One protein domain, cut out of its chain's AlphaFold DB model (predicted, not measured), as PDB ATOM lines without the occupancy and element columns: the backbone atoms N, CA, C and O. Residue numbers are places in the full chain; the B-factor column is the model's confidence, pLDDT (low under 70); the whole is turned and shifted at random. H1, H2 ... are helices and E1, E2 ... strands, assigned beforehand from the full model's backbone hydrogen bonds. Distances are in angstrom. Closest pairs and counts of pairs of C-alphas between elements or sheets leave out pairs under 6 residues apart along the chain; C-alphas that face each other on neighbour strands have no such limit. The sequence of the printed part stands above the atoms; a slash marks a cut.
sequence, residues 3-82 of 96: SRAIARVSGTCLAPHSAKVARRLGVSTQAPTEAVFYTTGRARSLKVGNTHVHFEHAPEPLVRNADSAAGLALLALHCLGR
ATOM      1  N   SER A   3      -5.675  29.679   3.235       75.00
ATOM      2  CA  SER A   3      -5.162  29.062   2.004       75.00
ATOM      3  C   SER A   3      -3.865  29.722   1.523       75.00
ATOM      4  O   SER A   3      -2.857  29.053   1.378       75.00
ATOM      5  N   ARG A   4      -3.821  31.052   1.386       79.06
ATOM      6  CA  ARG A   4      -2.610  31.764   0.934       79.06
ATOM      7  C   ARG A   4      -1.384  31.545   1.835       79.06
ATOM      8  O   ARG A   4      -0.269  31.509   1.332       79.06
ATOM      9  N   ALA A   5      -1.580  31.381   3.146       84.75
ATOM     10  CA  ALA A   5      -0.492  31.046   4.064       84.75
ATOM     11  C   ALA A   5      -0.026  29.594   3.857       84.75
ATOM     12  O   ALA A   5       1.170  29.345   3.744       84.75
ATOM     13  N   ILE A   6      -0.968  28.657   3.698       85.38
ATOM     14  CA  ILE A   6      -0.683  27.245   3.399       85.38
ATOM     15  C   ILE A   6       0.068  27.100   2.069       85.38
ATOM     16  O   ILE A   6       1.060  26.376   2.017       85.38
ATOM     17  N   ALA A   7      -0.348  27.812   1.016       86.44
ATOM     18  CA  ALA A   7       0.340  27.843  -0.278       86.44
ATOM     19  C   ALA A   7       1.803  28.273  -0.130       86.44
ATOM     20  O   ALA A   7       2.695  27.596  -0.628       86.44
ATOM     21  N   ARG A   8       2.053  29.362   0.612       86.62
ATOM     22  CA  ARG A   8       3.408  29.884   0.848       86.62
ATOM     23  C   ARG A   8       4.297  28.891   1.591       86.62
ATOM     24  O   ARG A   8       5.429  28.689   1.181       86.62
ATOM     25  N   VAL A   9       3.784  28.264   2.650       87.81
ATOM     26  CA  VAL A   9       4.557  27.303   3.458       87.81
ATOM     27  C   VAL A   9       4.840  26.017   2.682       87.81
ATOM     28  O   VAL A   9       5.914  25.445   2.813       87.81
ATOM     29  N   SER A  10       3.885  25.552   1.873       86.25
ATOM     30  CA  SER A  10       4.032  24.296   1.129       86.25
ATOM     31  C   SER A  10       4.651  24.442  -0.263       86.25
ATOM     32  O   SER A  10       4.925  23.427  -0.892       86.25
ATOM     33  N   GLY A  11       4.869  25.667  -0.751       90.00
ATOM     34  CA  GLY A  11       5.399  25.915  -2.095       90.00
ATOM     35  C   GLY A  11       4.448  25.504  -3.227       90.00
ATOM     36  O   GLY A  11       4.888  25.311  -4.355       90.00
ATOM     37  N   THR A  12       3.150  25.347  -2.946       92.12
ATOM     38  CA  THR A  12       2.142  24.900  -3.924       92.12
ATOM     39  C   THR A  12       1.194  26.029  -4.304       92.12
ATOM     40  O   THR A  12       0.870  26.874  -3.467       92.12
ATOM     41  N   CYS A  13       0.644  25.993  -5.518       93.12
ATOM     42  CA  CYS A  13      -0.446  26.889  -5.899       93.12
ATOM     43  C   CYS A  13      -1.762  26.403  -5.281       93.12
ATOM     44  O   CYS A  13      -2.004  25.198  -5.214       93.12
ATOM     45  N   LEU A  14      -2.616  27.336  -4.853       94.31
ATOM     46  CA  LEU A  14      -3.950  27.044  -4.331       94.31
ATOM     47  C   LEU A  14      -4.998  27.917  -5.009       94.31
ATOM     48  O   LEU A  14      -4.770  29.107  -5.216       94.31
ATOM     49  N   ALA A  15      -6.172  27.346  -5.264       94.56
ATOM     50  CA  ALA A  15      -7.318  28.052  -5.822       94.56
ATOM     51  C   ALA A  15      -8.603  27.711  -5.055       94.56
ATOM     52  O   ALA A  15      -8.729  26.609  -4.515       94.56
ATOM     53  N   PRO A  16      -9.580  28.630  -4.976       93.94
ATOM     54  CA  PRO A  16     -10.924  28.277  -4.528       93.94
ATOM     55  C   PRO A  16     -11.540  27.214  -5.449       93.94
ATOM     56  O   PRO A  16     -11.283  27.206  -6.652       93.94
ATOM     57  N   HIS A  17     -12.391  26.351  -4.891       94.88
ATOM     58  CA  HIS A  17     -13.132  25.372  -5.685       94.88
ATOM     59  C   HIS A  17     -13.984  26.058  -6.769       94.88
ATOM     60  O   HIS A  17     -14.658  27.059  -6.501       94.88
ATOM     61  N   SER A  18     -13.998  25.486  -7.974       93.88
ATOM     62  CA  SER A  18     -14.648  26.022  -9.183       93.88
ATOM     63  C   SER A  18     -16.116  26.413  -8.951       93.88
ATOM     64  O   SER A  18     -16.494  27.554  -9.211       93.88
ATOM     65  N   ALA A  19     -16.917  25.532  -8.340       94.44
ATOM     66  CA  ALA A  19     -18.318  25.809  -7.985       94.44
ATOM     67  C   ALA A  19     -18.506  27.051  -7.095       94.44
ATOM     68  O   ALA A  19     -19.402  27.863  -7.322       94.44
ATOM     69  N   LYS A  20     -17.613  27.269  -6.119       94.81
ATOM     70  CA  LYS A  20     -17.661  28.464  -5.264       94.81
ATOM     71  C   LYS A  20     -17.408  29.738  -6.073       94.81
ATOM     72  O   LYS A  20     -18.020  30.769  -5.797       94.81
ATOM     73  N   VAL A  21     -16.510  29.669  -7.055       95.19
ATOM     74  CA  VAL A  21     -16.207  30.794  -7.948       95.19
ATOM     75  C   VAL A  21     -17.364  31.053  -8.907       95.19
ATOM     76  O   VAL A  21     -17.817  32.190  -8.996       95.19
ATOM     77  N   ALA A  22     -17.901  30.011  -9.549       95.06
ATOM     78  CA  ALA A  22     -19.045  30.111 -10.452       95.06
ATOM     79  C   ALA A  22     -20.266  30.743  -9.766       95.06
ATOM     80  O   ALA A  22     -20.884  31.653 -10.319       95.06
ATOM     81  N   ARG A  23     -20.555  30.343  -8.520       95.25
ATOM     82  CA  ARG A  23     -21.608  30.971  -7.715       95.25
ATOM     83  C   ARG A  23     -21.334  32.423  -7.380       95.25
ATOM     84  O   ARG A  23     -22.234  33.249  -7.480       95.25
ATOM     85  N   ARG A  24     -20.099  32.757  -7.002       93.88
ATOM     86  CA  ARG A  24     -19.717  34.145  -6.711       93.88
ATOM     87  C   ARG A  24     -19.844  35.051  -7.940       93.88
ATOM     88  O   ARG A  24     -20.173  36.218  -7.776       93.88
ATOM     89  N   LEU A  25     -19.579  34.525  -9.135       92.75
ATOM     90  CA  LEU A  25     -19.729  35.248 -10.401       92.75
ATOM     91  C   LEU A  25     -21.169  35.238 -10.946       92.75
ATOM     92  O   LEU A  25     -21.421  35.848 -11.977       92.75
ATOM     93  N   GLY A  26     -22.108  34.562 -10.277       94.12
ATOM     94  CA  GLY A  26     -23.516  34.525 -10.677       94.12
ATOM     95  C   GLY A  26     -23.823  33.645 -11.889       94.12
ATOM     96  O   GLY A  26     -24.938  33.692 -12.395       94.12
ATOM     97  N   VAL A  27     -22.870  32.827 -12.350       92.00
ATOM     98  CA  VAL A  27     -23.050  31.933 -13.511       92.00
ATOM     99  C   VAL A  27     -23.501  30.520 -13.120       92.00
ATOM    100  O   VAL A  27     -23.832  29.712 -13.978       92.00
ATOM    101  N   SER A  28     -23.526  30.209 -11.821       93.75
ATOM    102  CA  SER A  28     -24.104  28.983 -11.256       93.75
ATOM    103  C   SER A  28     -24.707  29.281  -9.881       93.75
ATOM    104  O   SER A  28     -24.368  30.273  -9.244       93.75
ATOM    105  N   THR A  29     -25.595  28.425  -9.385       93.12
ATOM    106  CA  THR A  29     -26.121  28.487  -8.009       93.12
ATOM    107  C   THR A  29     -25.465  27.455  -7.084       93.12
ATOM    108  O   THR A  29     -25.634  27.511  -5.862       93.12
ATOM    109  N   GLN A  30     -24.674  26.537  -7.643       87.44
ATOM    110  CA  GLN A  30     -24.053  25.433  -6.916       87.44
ATOM    111  C   GLN A  30     -23.007  25.941  -5.917       87.44
ATOM    112  O   GLN A  30     -22.205  26.819  -6.223       87.44
ATOM    113  N   ALA A  31     -22.994  25.382  -4.707       88.44
ATOM    114  CA  ALA A  31     -21.978  25.672  -3.702       88.44
ATOM    115  C   ALA A  31     -21.443  24.369  -3.100       88.44
ATOM    116  O   ALA A  31     -22.242  23.470  -2.834       88.44
ATOM    117  N   PRO A  32     -20.130  24.274  -2.834       87.62
ATOM    118  CA  PRO A  32     -19.598  23.215  -1.987       87.62
ATOM    119  C   PRO A  32     -20.205  23.307  -0.582       87.62
ATOM    120  O   PRO A  32     -20.327  24.404  -0.031       87.62
ATOM    121  N   THR A  33     -20.545  22.162   0.003       88.50
ATOM    122  CA  THR A  33     -20.990  22.042   1.401       88.50
ATOM    123  C   THR A  33     -19.837  22.164   2.399       88.50
ATOM    124  O   THR A  33     -20.063  22.482   3.563       88.50
ATOM    125  N   GLU A  34     -18.599  21.969   1.941       88.50
ATOM    126  CA  GLU A  34     -17.389  21.956   2.764       88.50
ATOM    127  C   GLU A  34     -16.350  22.983   2.288       88.50
ATOM    128  O   GLU A  34     -16.418  23.534   1.183       88.50
ATOM    129  N   ALA A  35     -15.347  23.254   3.127       90.06
ATOM    130  CA  ALA A  35     -14.246  24.146   2.784       90.06
ATOM    131  C   ALA A  35     -13.223  23.439   1.874       90.06
ATOM    132  O   ALA A  35     -12.173  22.995   2.334       90.06
ATOM    133  N   VAL A  36     -13.527  23.365   0.576       94.00
ATOM    134  CA  VAL A  36     -12.678  22.722  -0.442       94.00
ATOM    135  C   VAL A  36     -11.853  23.748  -1.233       94.00
ATOM    136  O   VAL A  36     -12.351  24.812  -1.624       94.00
ATOM    137  N   PHE A  37     -10.587  23.421  -1.491       94.31
ATOM    138  CA  PHE A  37      -9.659  24.179  -2.334       94.31
ATOM    139  C   PHE A  37      -8.940  23.256  -3.315       94.31
ATOM    140  O   PHE A  37      -8.590  22.130  -2.970       94.31
ATOM    141  N   TYR A  38      -8.635  23.761  -4.505       95.50
ATOM    142  CA  TYR A  38      -7.708  23.097  -5.414       95.50
ATOM    143  C   TYR A  38      -6.258  23.378  -5.024       95.50
ATOM    144  O   TYR A  38      -5.941  24.474  -4.555       95.50
ATOM    145  N   THR A  39      -5.380  22.402  -5.255       95.38
ATOM    146  CA  THR A  39      -3.934  22.483  -5.038       95.38
ATOM    147  C   THR A  39      -3.150  21.832  -6.170       95.38
ATOM    148  O   THR A  39      -3.573  20.816  -6.709       95.38
ATOM    149  N   THR A  40      -1.971  22.365  -6.496       95.44
ATOM    150  CA  THR A  40      -1.009  21.651  -7.358       95.44
ATOM    151  C   THR A  40      -0.230  20.570  -6.609       95.44
ATOM    152  O   THR A  40       0.428  19.739  -7.227       95.44
ATOM    153  N   GLY A  41      -0.299  20.561  -5.275       93.38
ATOM    154  CA  GLY A  41       0.327  19.548  -4.433       93.38
ATOM    155  C   GLY A  41      -0.523  18.293  -4.238       93.38
ATOM    156  O   GLY A  41      -1.515  18.054  -4.926       93.38
ATOM    157  N   ARG A  42      -0.136  17.486  -3.244       93.69
ATOM    158  CA  ARG A  42      -0.862  16.272  -2.849       93.69
ATOM    159  C   ARG A  42      -2.232  16.613  -2.253       93.69
ATOM    160  O   ARG A  42      -2.321  17.476  -1.376       93.69
ATOM    161  N   ALA A  43      -3.257  15.868  -2.666       95.25
ATOM    162  CA  ALA A  43      -4.580  15.917  -2.052       95.25
ATOM    163  C   ALA A  43      -4.512  15.514  -0.569       95.25
ATOM    164  O   ALA A  43      -3.851  14.535  -0.209       95.25
ATOM    165  N   ARG A  44      -5.149  16.299   0.303       94.31
ATOM    166  CA  ARG A  44      -5.100  16.119   1.762       94.31
ATOM    167  C   ARG A  44      -6.221  16.887   2.452       94.31
ATOM    168  O   ARG A  44      -6.730  17.854   1.900       94.31
ATOM    169  N   SER A  45      -6.515  16.531   3.695       93.94
ATOM    170  CA  SER A  45      -7.424  17.290   4.560       93.94
ATOM    171  C   SER A  45      -6.655  17.841   5.755       93.94
ATOM    172  O   SER A  45      -5.818  17.145   6.328       93.94
ATOM    173  N   LEU A  46      -6.924  19.086   6.137       91.12
ATOM    174  CA  LEU A  46      -6.318  19.742   7.294       91.12
ATOM    175  C   LEU A  46      -7.411  20.287   8.208       91.12
ATOM    176  O   LEU A  46      -8.303  21.000   7.753       91.12
ATOM    177  N   LYS A  47      -7.310  20.010   9.508       91.62
ATOM    178  CA  LYS A  47      -8.157  20.654  10.511       91.62
ATOM    179  C   LYS A  47      -7.538  21.994  10.910       91.62
ATOM    180  O   LYS A  47      -6.409  22.038  11.389       91.62
ATOM    181  N   VAL A  48      -8.275  23.082  10.709       87.69
ATOM    182  CA  VAL A  48      -7.899  24.439  11.128       87.69
ATOM    183  C   VAL A  48      -8.937  24.916  12.136       87.69
ATOM    184  O   VAL A  48     -10.072  25.223  11.774       87.69
ATOM    185  N   GLY A  49      -8.565  24.935  13.419       88.19
ATOM    186  CA  GLY A  49      -9.524  25.159  14.502       88.19
ATOM    187  C   GLY A  49     -10.606  24.074  14.500       88.19
ATOM    188  O   GLY A  49     -10.288  22.890  14.591       88.19
ATOM    189  N   ASN A  50     -11.872  24.473  14.352       89.31
ATOM    190  CA  ASN A  50     -13.009  23.549  14.265       89.31
ATOM    191  C   ASN A  50     -13.458  23.242  12.822       89.31
ATOM    192  O   ASN A  50     -14.480  22.592  12.623       89.31
ATOM    193  N   THR A  51     -12.707  23.703  11.818       88.62
ATOM    194  CA  THR A  51     -13.063  23.568  10.401       88.62
ATOM    195  C   THR A  51     -12.158  22.556   9.712       88.62
ATOM    196  O   THR A  51     -10.932  22.637   9.813       88.62
ATOM    197  N   HIS A  52     -12.751  21.631   8.962       91.44
ATOM    198  CA  HIS A  52     -12.020  20.739   8.066       91.44
ATOM    199  C   HIS A  52     -11.861  21.406   6.698       91.44
ATOM    200  O   HIS A  52     -12.837  21.829   6.084       91.44
ATOM    201  N   VAL A  53     -10.614  21.548   6.252       92.44
ATOM    202  CA  VAL A  53     -10.259  22.115   4.952       92.44
ATOM    203  C   VAL A  53      -9.746  20.999   4.061       92.44
ATOM    204  O   VAL A  53      -8.731  20.372   4.371       92.44
ATOM    205  N   HIS A  54     -10.435  20.773   2.954       94.69
ATOM    206  CA  HIS A  54     -10.107  19.738   1.985       94.69
ATOM    207  C   HIS A  54      -9.325  20.347   0.825       94.69
ATOM    208  O   HIS A  54      -9.683  21.398   0.292       94.69
ATOM    209  N   PHE A  55      -8.234  19.691   0.450       94.88
ATOM    210  CA  PHE A  55      -7.405  20.054  -0.687       94.88
ATOM    211  C   PHE A  55      -7.492  18.959  -1.737       94.88
ATOM    212  O   PHE A  55      -7.064  17.830  -1.496       94.88
ATOM    213  N   GLU A  56      -8.003  19.317  -2.906       95.62
ATOM    214  CA  GLU A  56      -8.093  18.444  -4.070       95.62
ATOM    215  C   GLU A  56      -6.978  18.770  -5.052       95.62
ATOM    216  O   GLU A  56      -6.677  19.938  -5.306       95.62
ATOM    217  N   HIS A  57      -6.353  17.737  -5.609       96.00
ATOM    218  CA  HIS A  57      -5.328  17.943  -6.618       96.00
ATOM    219  C   HIS A  57      -5.950  18.471  -7.917       96.00
ATOM    220  O   HIS A  57      -6.952  17.938  -8.389       96.00
ATOM    221  N   ALA A  58      -5.326  19.486  -8.508       95.31
ATOM    222  CA  ALA A  58      -5.711  20.056  -9.787       95.31
ATOM    223  C   ALA A  58      -4.470  20.417 -10.618       95.31
ATOM    224  O   ALA A  58      -3.431  20.788 -10.059       95.31
ATOM    225  N   PRO A  59      -4.575  20.358 -11.958       93.88
ATOM    226  CA  PRO A  59      -3.465  20.683 -12.838       93.88
ATOM    227  C   PRO A  59      -3.088  22.165 -12.713       93.88
ATOM    228  O   PRO A  59      -3.949  23.041 -12.612       93.88
ATOM    229  N   GLU A  60      -1.789  22.455 -12.768       93.31
ATOM    230  CA  GLU A  60      -1.249  23.803 -12.570       93.31
ATOM    231  C   GLU A  60      -1.905  24.898 -13.431       93.31
ATOM    232  O   GLU A  60      -2.236  25.943 -12.864       93.31
ATOM    233  N   PRO A  61      -2.206  24.690 -14.730       91.81
ATOM    234  CA  PRO A  61      -2.878  25.704 -15.545       91.81
ATOM    235  C   PRO A  61      -4.223  26.188 -14.983       91.81
ATOM    236  O   PRO A  61      -4.593  27.339 -15.204       91.81
ATOM    237  N   LEU A  62      -4.941  25.344 -14.233       91.06
ATOM    238  CA  LEU A  62      -6.222  25.699 -13.617       91.06
ATOM    239  C   LEU A  62      -6.046  26.550 -12.347       91.06
ATOM    240  O   LEU A  62      -6.908  27.357 -12.008       91.06
ATOM    241  N   VAL A  63      -4.931  26.371 -11.633       92.38
ATOM    242  CA  VAL A  63      -4.723  26.907 -10.277       92.38
ATOM    243  C   VAL A  63      -3.791  28.123 -10.272       92.38
ATOM    244  O   VAL A  63      -3.978  29.042  -9.475       92.38
ATOM    245  N   ARG A  64      -2.798  28.161 -11.169       91.31
ATOM    246  CA  ARG A  64      -1.679  29.121 -11.159       91.31
ATOM    247  C   ARG A  64      -2.111  30.587 -11.176       91.31
ATOM    248  O   ARG A  64      -1.466  31.422 -10.555       91.31
ATOM    249  N   ASN A  65      -3.201  30.902 -11.872       90.88
ATOM    250  CA  ASN A  65      -3.678  32.276 -12.054       90.88
ATOM    251  C   ASN A  65      -4.904  32.616 -11.191       90.88
ATOM    252  O   ASN A  65      -5.553  33.627 -11.442       90.88
ATOM    253  N   ALA A  66      -5.234  31.809 -10.179       90.06
ATOM    254  CA  ALA A  66      -6.451  31.977  -9.376       90.06
ATOM    255  C   ALA A  66      -6.507  33.261  -8.520       90.06
ATOM    256  O   ALA A  66      -7.544  33.557  -7.927       90.06
ATOM    257  N   ASP A  67      -5.416  34.033  -8.479       88.56
ATOM    258  CA  ASP A  67      -5.351  35.367  -7.873       88.56
ATOM    259  C   ASP A  67      -5.834  36.488  -8.827       88.56
ATOM    260  O   ASP A  67      -6.012  37.624  -8.386       88.56
ATOM    261  N   SER A  68      -6.060  36.204 -10.119       92.50
ATOM    262  CA  SER A  68      -6.516  37.185 -11.117       92.50
ATOM    263  C   SER A  68      -7.988  37.003 -11.499       92.50
ATOM    264  O   SER A  68      -8.546  35.908 -11.413       92.50
ATOM    265  N   ALA A  69      -8.623  38.076 -11.987       92.56
ATOM    266  CA  ALA A  69      -9.997  38.017 -12.492       92.56
ATOM    267  C   ALA A  69     -10.150  36.998 -13.637       92.56
ATOM    268  O   ALA A  69     -11.110  36.231 -13.652       92.56
ATOM    269  N   ALA A  70      -9.169  36.929 -14.541       92.06
ATOM    270  CA  ALA A  70      -9.152  35.955 -15.629       92.06
ATOM    271  C   ALA A  70      -9.051  34.510 -15.111       92.06
ATOM    272  O   ALA A  70      -9.777  33.639 -15.580       92.06
ATOM    273  N   GLY A  71      -8.208  34.246 -14.108       93.94
ATOM    274  CA  GLY A  71      -8.114  32.910 -13.513       93.94
ATOM    275  C   GLY A  71      -9.392  32.492 -12.787       93.94
ATOM    276  O   GLY A  71      -9.820  31.346 -12.906       93.94
ATOM    277  N   LEU A  72     -10.055  33.425 -12.098       94.75
ATOM    278  CA  LEU A  72     -11.368  33.173 -11.498       94.75
ATOM    279  C   LEU A  72     -12.444  32.904 -12.564       94.75
ATOM    280  O   LEU A  72     -13.252  31.994 -12.390       94.75
ATOM    281  N   ALA A  73     -12.433  33.631 -13.683       93.38
ATOM    282  CA  ALA A  73     -13.336  33.360 -14.801       93.38
ATOM    283  C   ALA A  73     -13.099  31.959 -15.392       93.38
ATOM    284  O   ALA A  73     -14.054  31.212 -15.595       93.38
ATOM    285  N   LEU A  74     -11.839  31.554 -15.584       92.81
ATOM    286  CA  LEU A  74     -11.491  30.206 -16.048       92.81
ATOM    287  C   LEU A  74     -11.957  29.115 -15.074       92.81
ATOM    288  O   LEU A  74     -12.496  28.102 -15.511       92.81
ATOM    289  N   LEU A  75     -11.814  29.327 -13.762       95.00
ATOM    290  CA  LEU A  75     -12.329  28.405 -12.742       95.00
ATOM    291  C   LEU A  75     -13.857  28.283 -12.785       95.00
ATOM    292  O   LEU A  75     -14.388  27.185 -12.626       95.00
ATOM    293  N   ALA A  76     -14.570  29.387 -13.008       94.75
ATOM    294  CA  ALA A  76     -16.019  29.351 -13.160       94.75
ATOM    295  C   ALA A  76     -16.441  28.603 -14.432       94.75
ATOM    296  O   ALA A  76     -17.306  27.734 -14.362       94.75
ATOM    297  N   LEU A  77     -15.785  28.865 -15.566       93.00
ATOM    298  CA  LEU A  77     -16.022  28.132 -16.813       93.00
ATOM    299  C   LEU A  77     -15.702  26.639 -16.669       93.00
ATOM    300  O   LEU A  77     -16.432  25.799 -17.190       93.00
ATOM    301  N   HIS A  78     -14.657  26.294 -15.914       93.44
ATOM    302  CA  HIS A  78     -14.334  24.906 -15.599       93.44
ATOM    303  C   HIS A  78     -15.471  24.206 -14.836       93.44
ATOM    304  O   HIS A  78     -15.764  23.054 -15.132       93.44
ATOM    305  N   CYS A  79     -16.151  24.903 -13.913       93.75
ATOM    306  CA  CYS A  79     -17.331  24.367 -13.221       93.75
ATOM    307  C   CYS A  79     -18.495  24.078 -14.180       93.75
ATOM    308  O   CYS A  79     -19.200  23.088 -14.013       93.75
ATOM    309  N   LEU A  80     -18.725  24.974 -15.141       92.69
ATOM    310  CA  LEU A  80     -19.840  24.875 -16.085       92.69
ATOM    311  C   LEU A  80     -19.614  23.773 -17.127       92.69
ATOM    312  O   LEU A  80     -20.559  23.134 -17.589       92.69
ATOM    313  N   GLY A  81     -18.353  23.535 -17.492       92.06
ATOM    314  CA  GLY A  81     -17.994  22.611 -18.558       92.06
ATOM    315  C   GLY A  81     -18.312  23.166 -19.950       92.06
ATOM    316  O   GLY A  81     -18.995  24.175 -20.123       92.06
ATOM    317  N   ARG A  82     -17.799  22.492 -20.987       89.25
ATOM    318  CA  ARG A  82     -17.847  23.013 -22.369       89.25
ATOM    319  C   ARG A  82     -19.255  23.169 -22.938       89.25
ATOM    320  O   ARG A  82     -19.453  24.026 -23.784       89.25
TER     321      ARG A  82
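AT A GLANCE: This is residues 3 to 82 of the 96 residues of an uncharacterized protein of Trueperaceae bacterium (UniProt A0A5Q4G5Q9). A strongly twisted four-strand sheet makes one part of the model, with the short helix H1 over its strand E2, and a cluster of helices H2, H3 and H4 gathered by the E1 and E2 part of the sheet makes the other. In the cluster H4 crosses H2 steeply and H3 packs on H4, while the E3 and E4 hairpin reaches away from it. The printed part has 80 residues with four named helices and four named strands, in the order H1 E1 H2 E2 E3 E4 H3 H4; the class is mixed, helices and strands. The mixed sheet runs E1 E2 E4 E3. The whole is compact and rounded, with a radius of gyration of the C-alphas of 12.2 A and spans of 32 by 26 by 18 A.

HOW THE PARTS SIT: H1, residues 3 to 10, is on the sheet at a height of 10.0 A, over E2, residues 35 to 39, and slantwise to it at 42 degrees on the local plane. The closest C-alphas of H1 and E1, residues 14 to 16, are those of Ala 7 and Leu 14, 6.0 A apart. E1 and E2 are antiparallel at 139 degrees, with N 38 and O 15 at 2.8 A. E2 and E4, residues 51 to 57, are parallel at 29 degrees, with N 37 and O 54 at 2.8 A. E4 and E3, residues 44 to 48, form an antiparallel hairpin at 156 degrees, with N 46 and O 53 at 2.8 A. H2, residues 18 to 24, touches H4, residues 69 to 80; their closest C-alphas, of Ala 22 and Ala 76, are 4.1 A apart, and they run opposite ways at a steep tilt of 69 degrees, only just short of about perpendicular. H3, residues 60 to 63, touches H4 at residues 71 to 75 alone, the closest C-alphas being those of Leu 62 and Leu 75, 6.7 A apart. H2, H3 and H4 only graze the sheet, H4 only just, with 5 pairs of C-alphas within 10 A. H1 is apart from H2, H3 and H4. Every O i to N i+4 pair is within hydrogen-bond range in H1, H2 and H4; H3 is too short for such a pair.

IN THESE COORDINATES: H1 spans 10.4 A from C-alpha 3 at (-5.162, 29.062, 2.004). E1 spans 7.1 A, H2 9.9 A, E2 13.0 A, E3 12.8 A, E4 19.5 A and H3 5.2 A. H4 spans 16.8 A and ends at C-alpha 80 at (-19.840, 24.875, -16.085).

THE WHOLE: The C-alphas farthest apart, of Gly 49 and Arg 82, are 37.9 A apart. The printed part has no cut. The link from H2 to E2, 10 residues, is short, and the other links are tight. The mean pLDDT of the printed part is 91.8, and no printed residue is under 70.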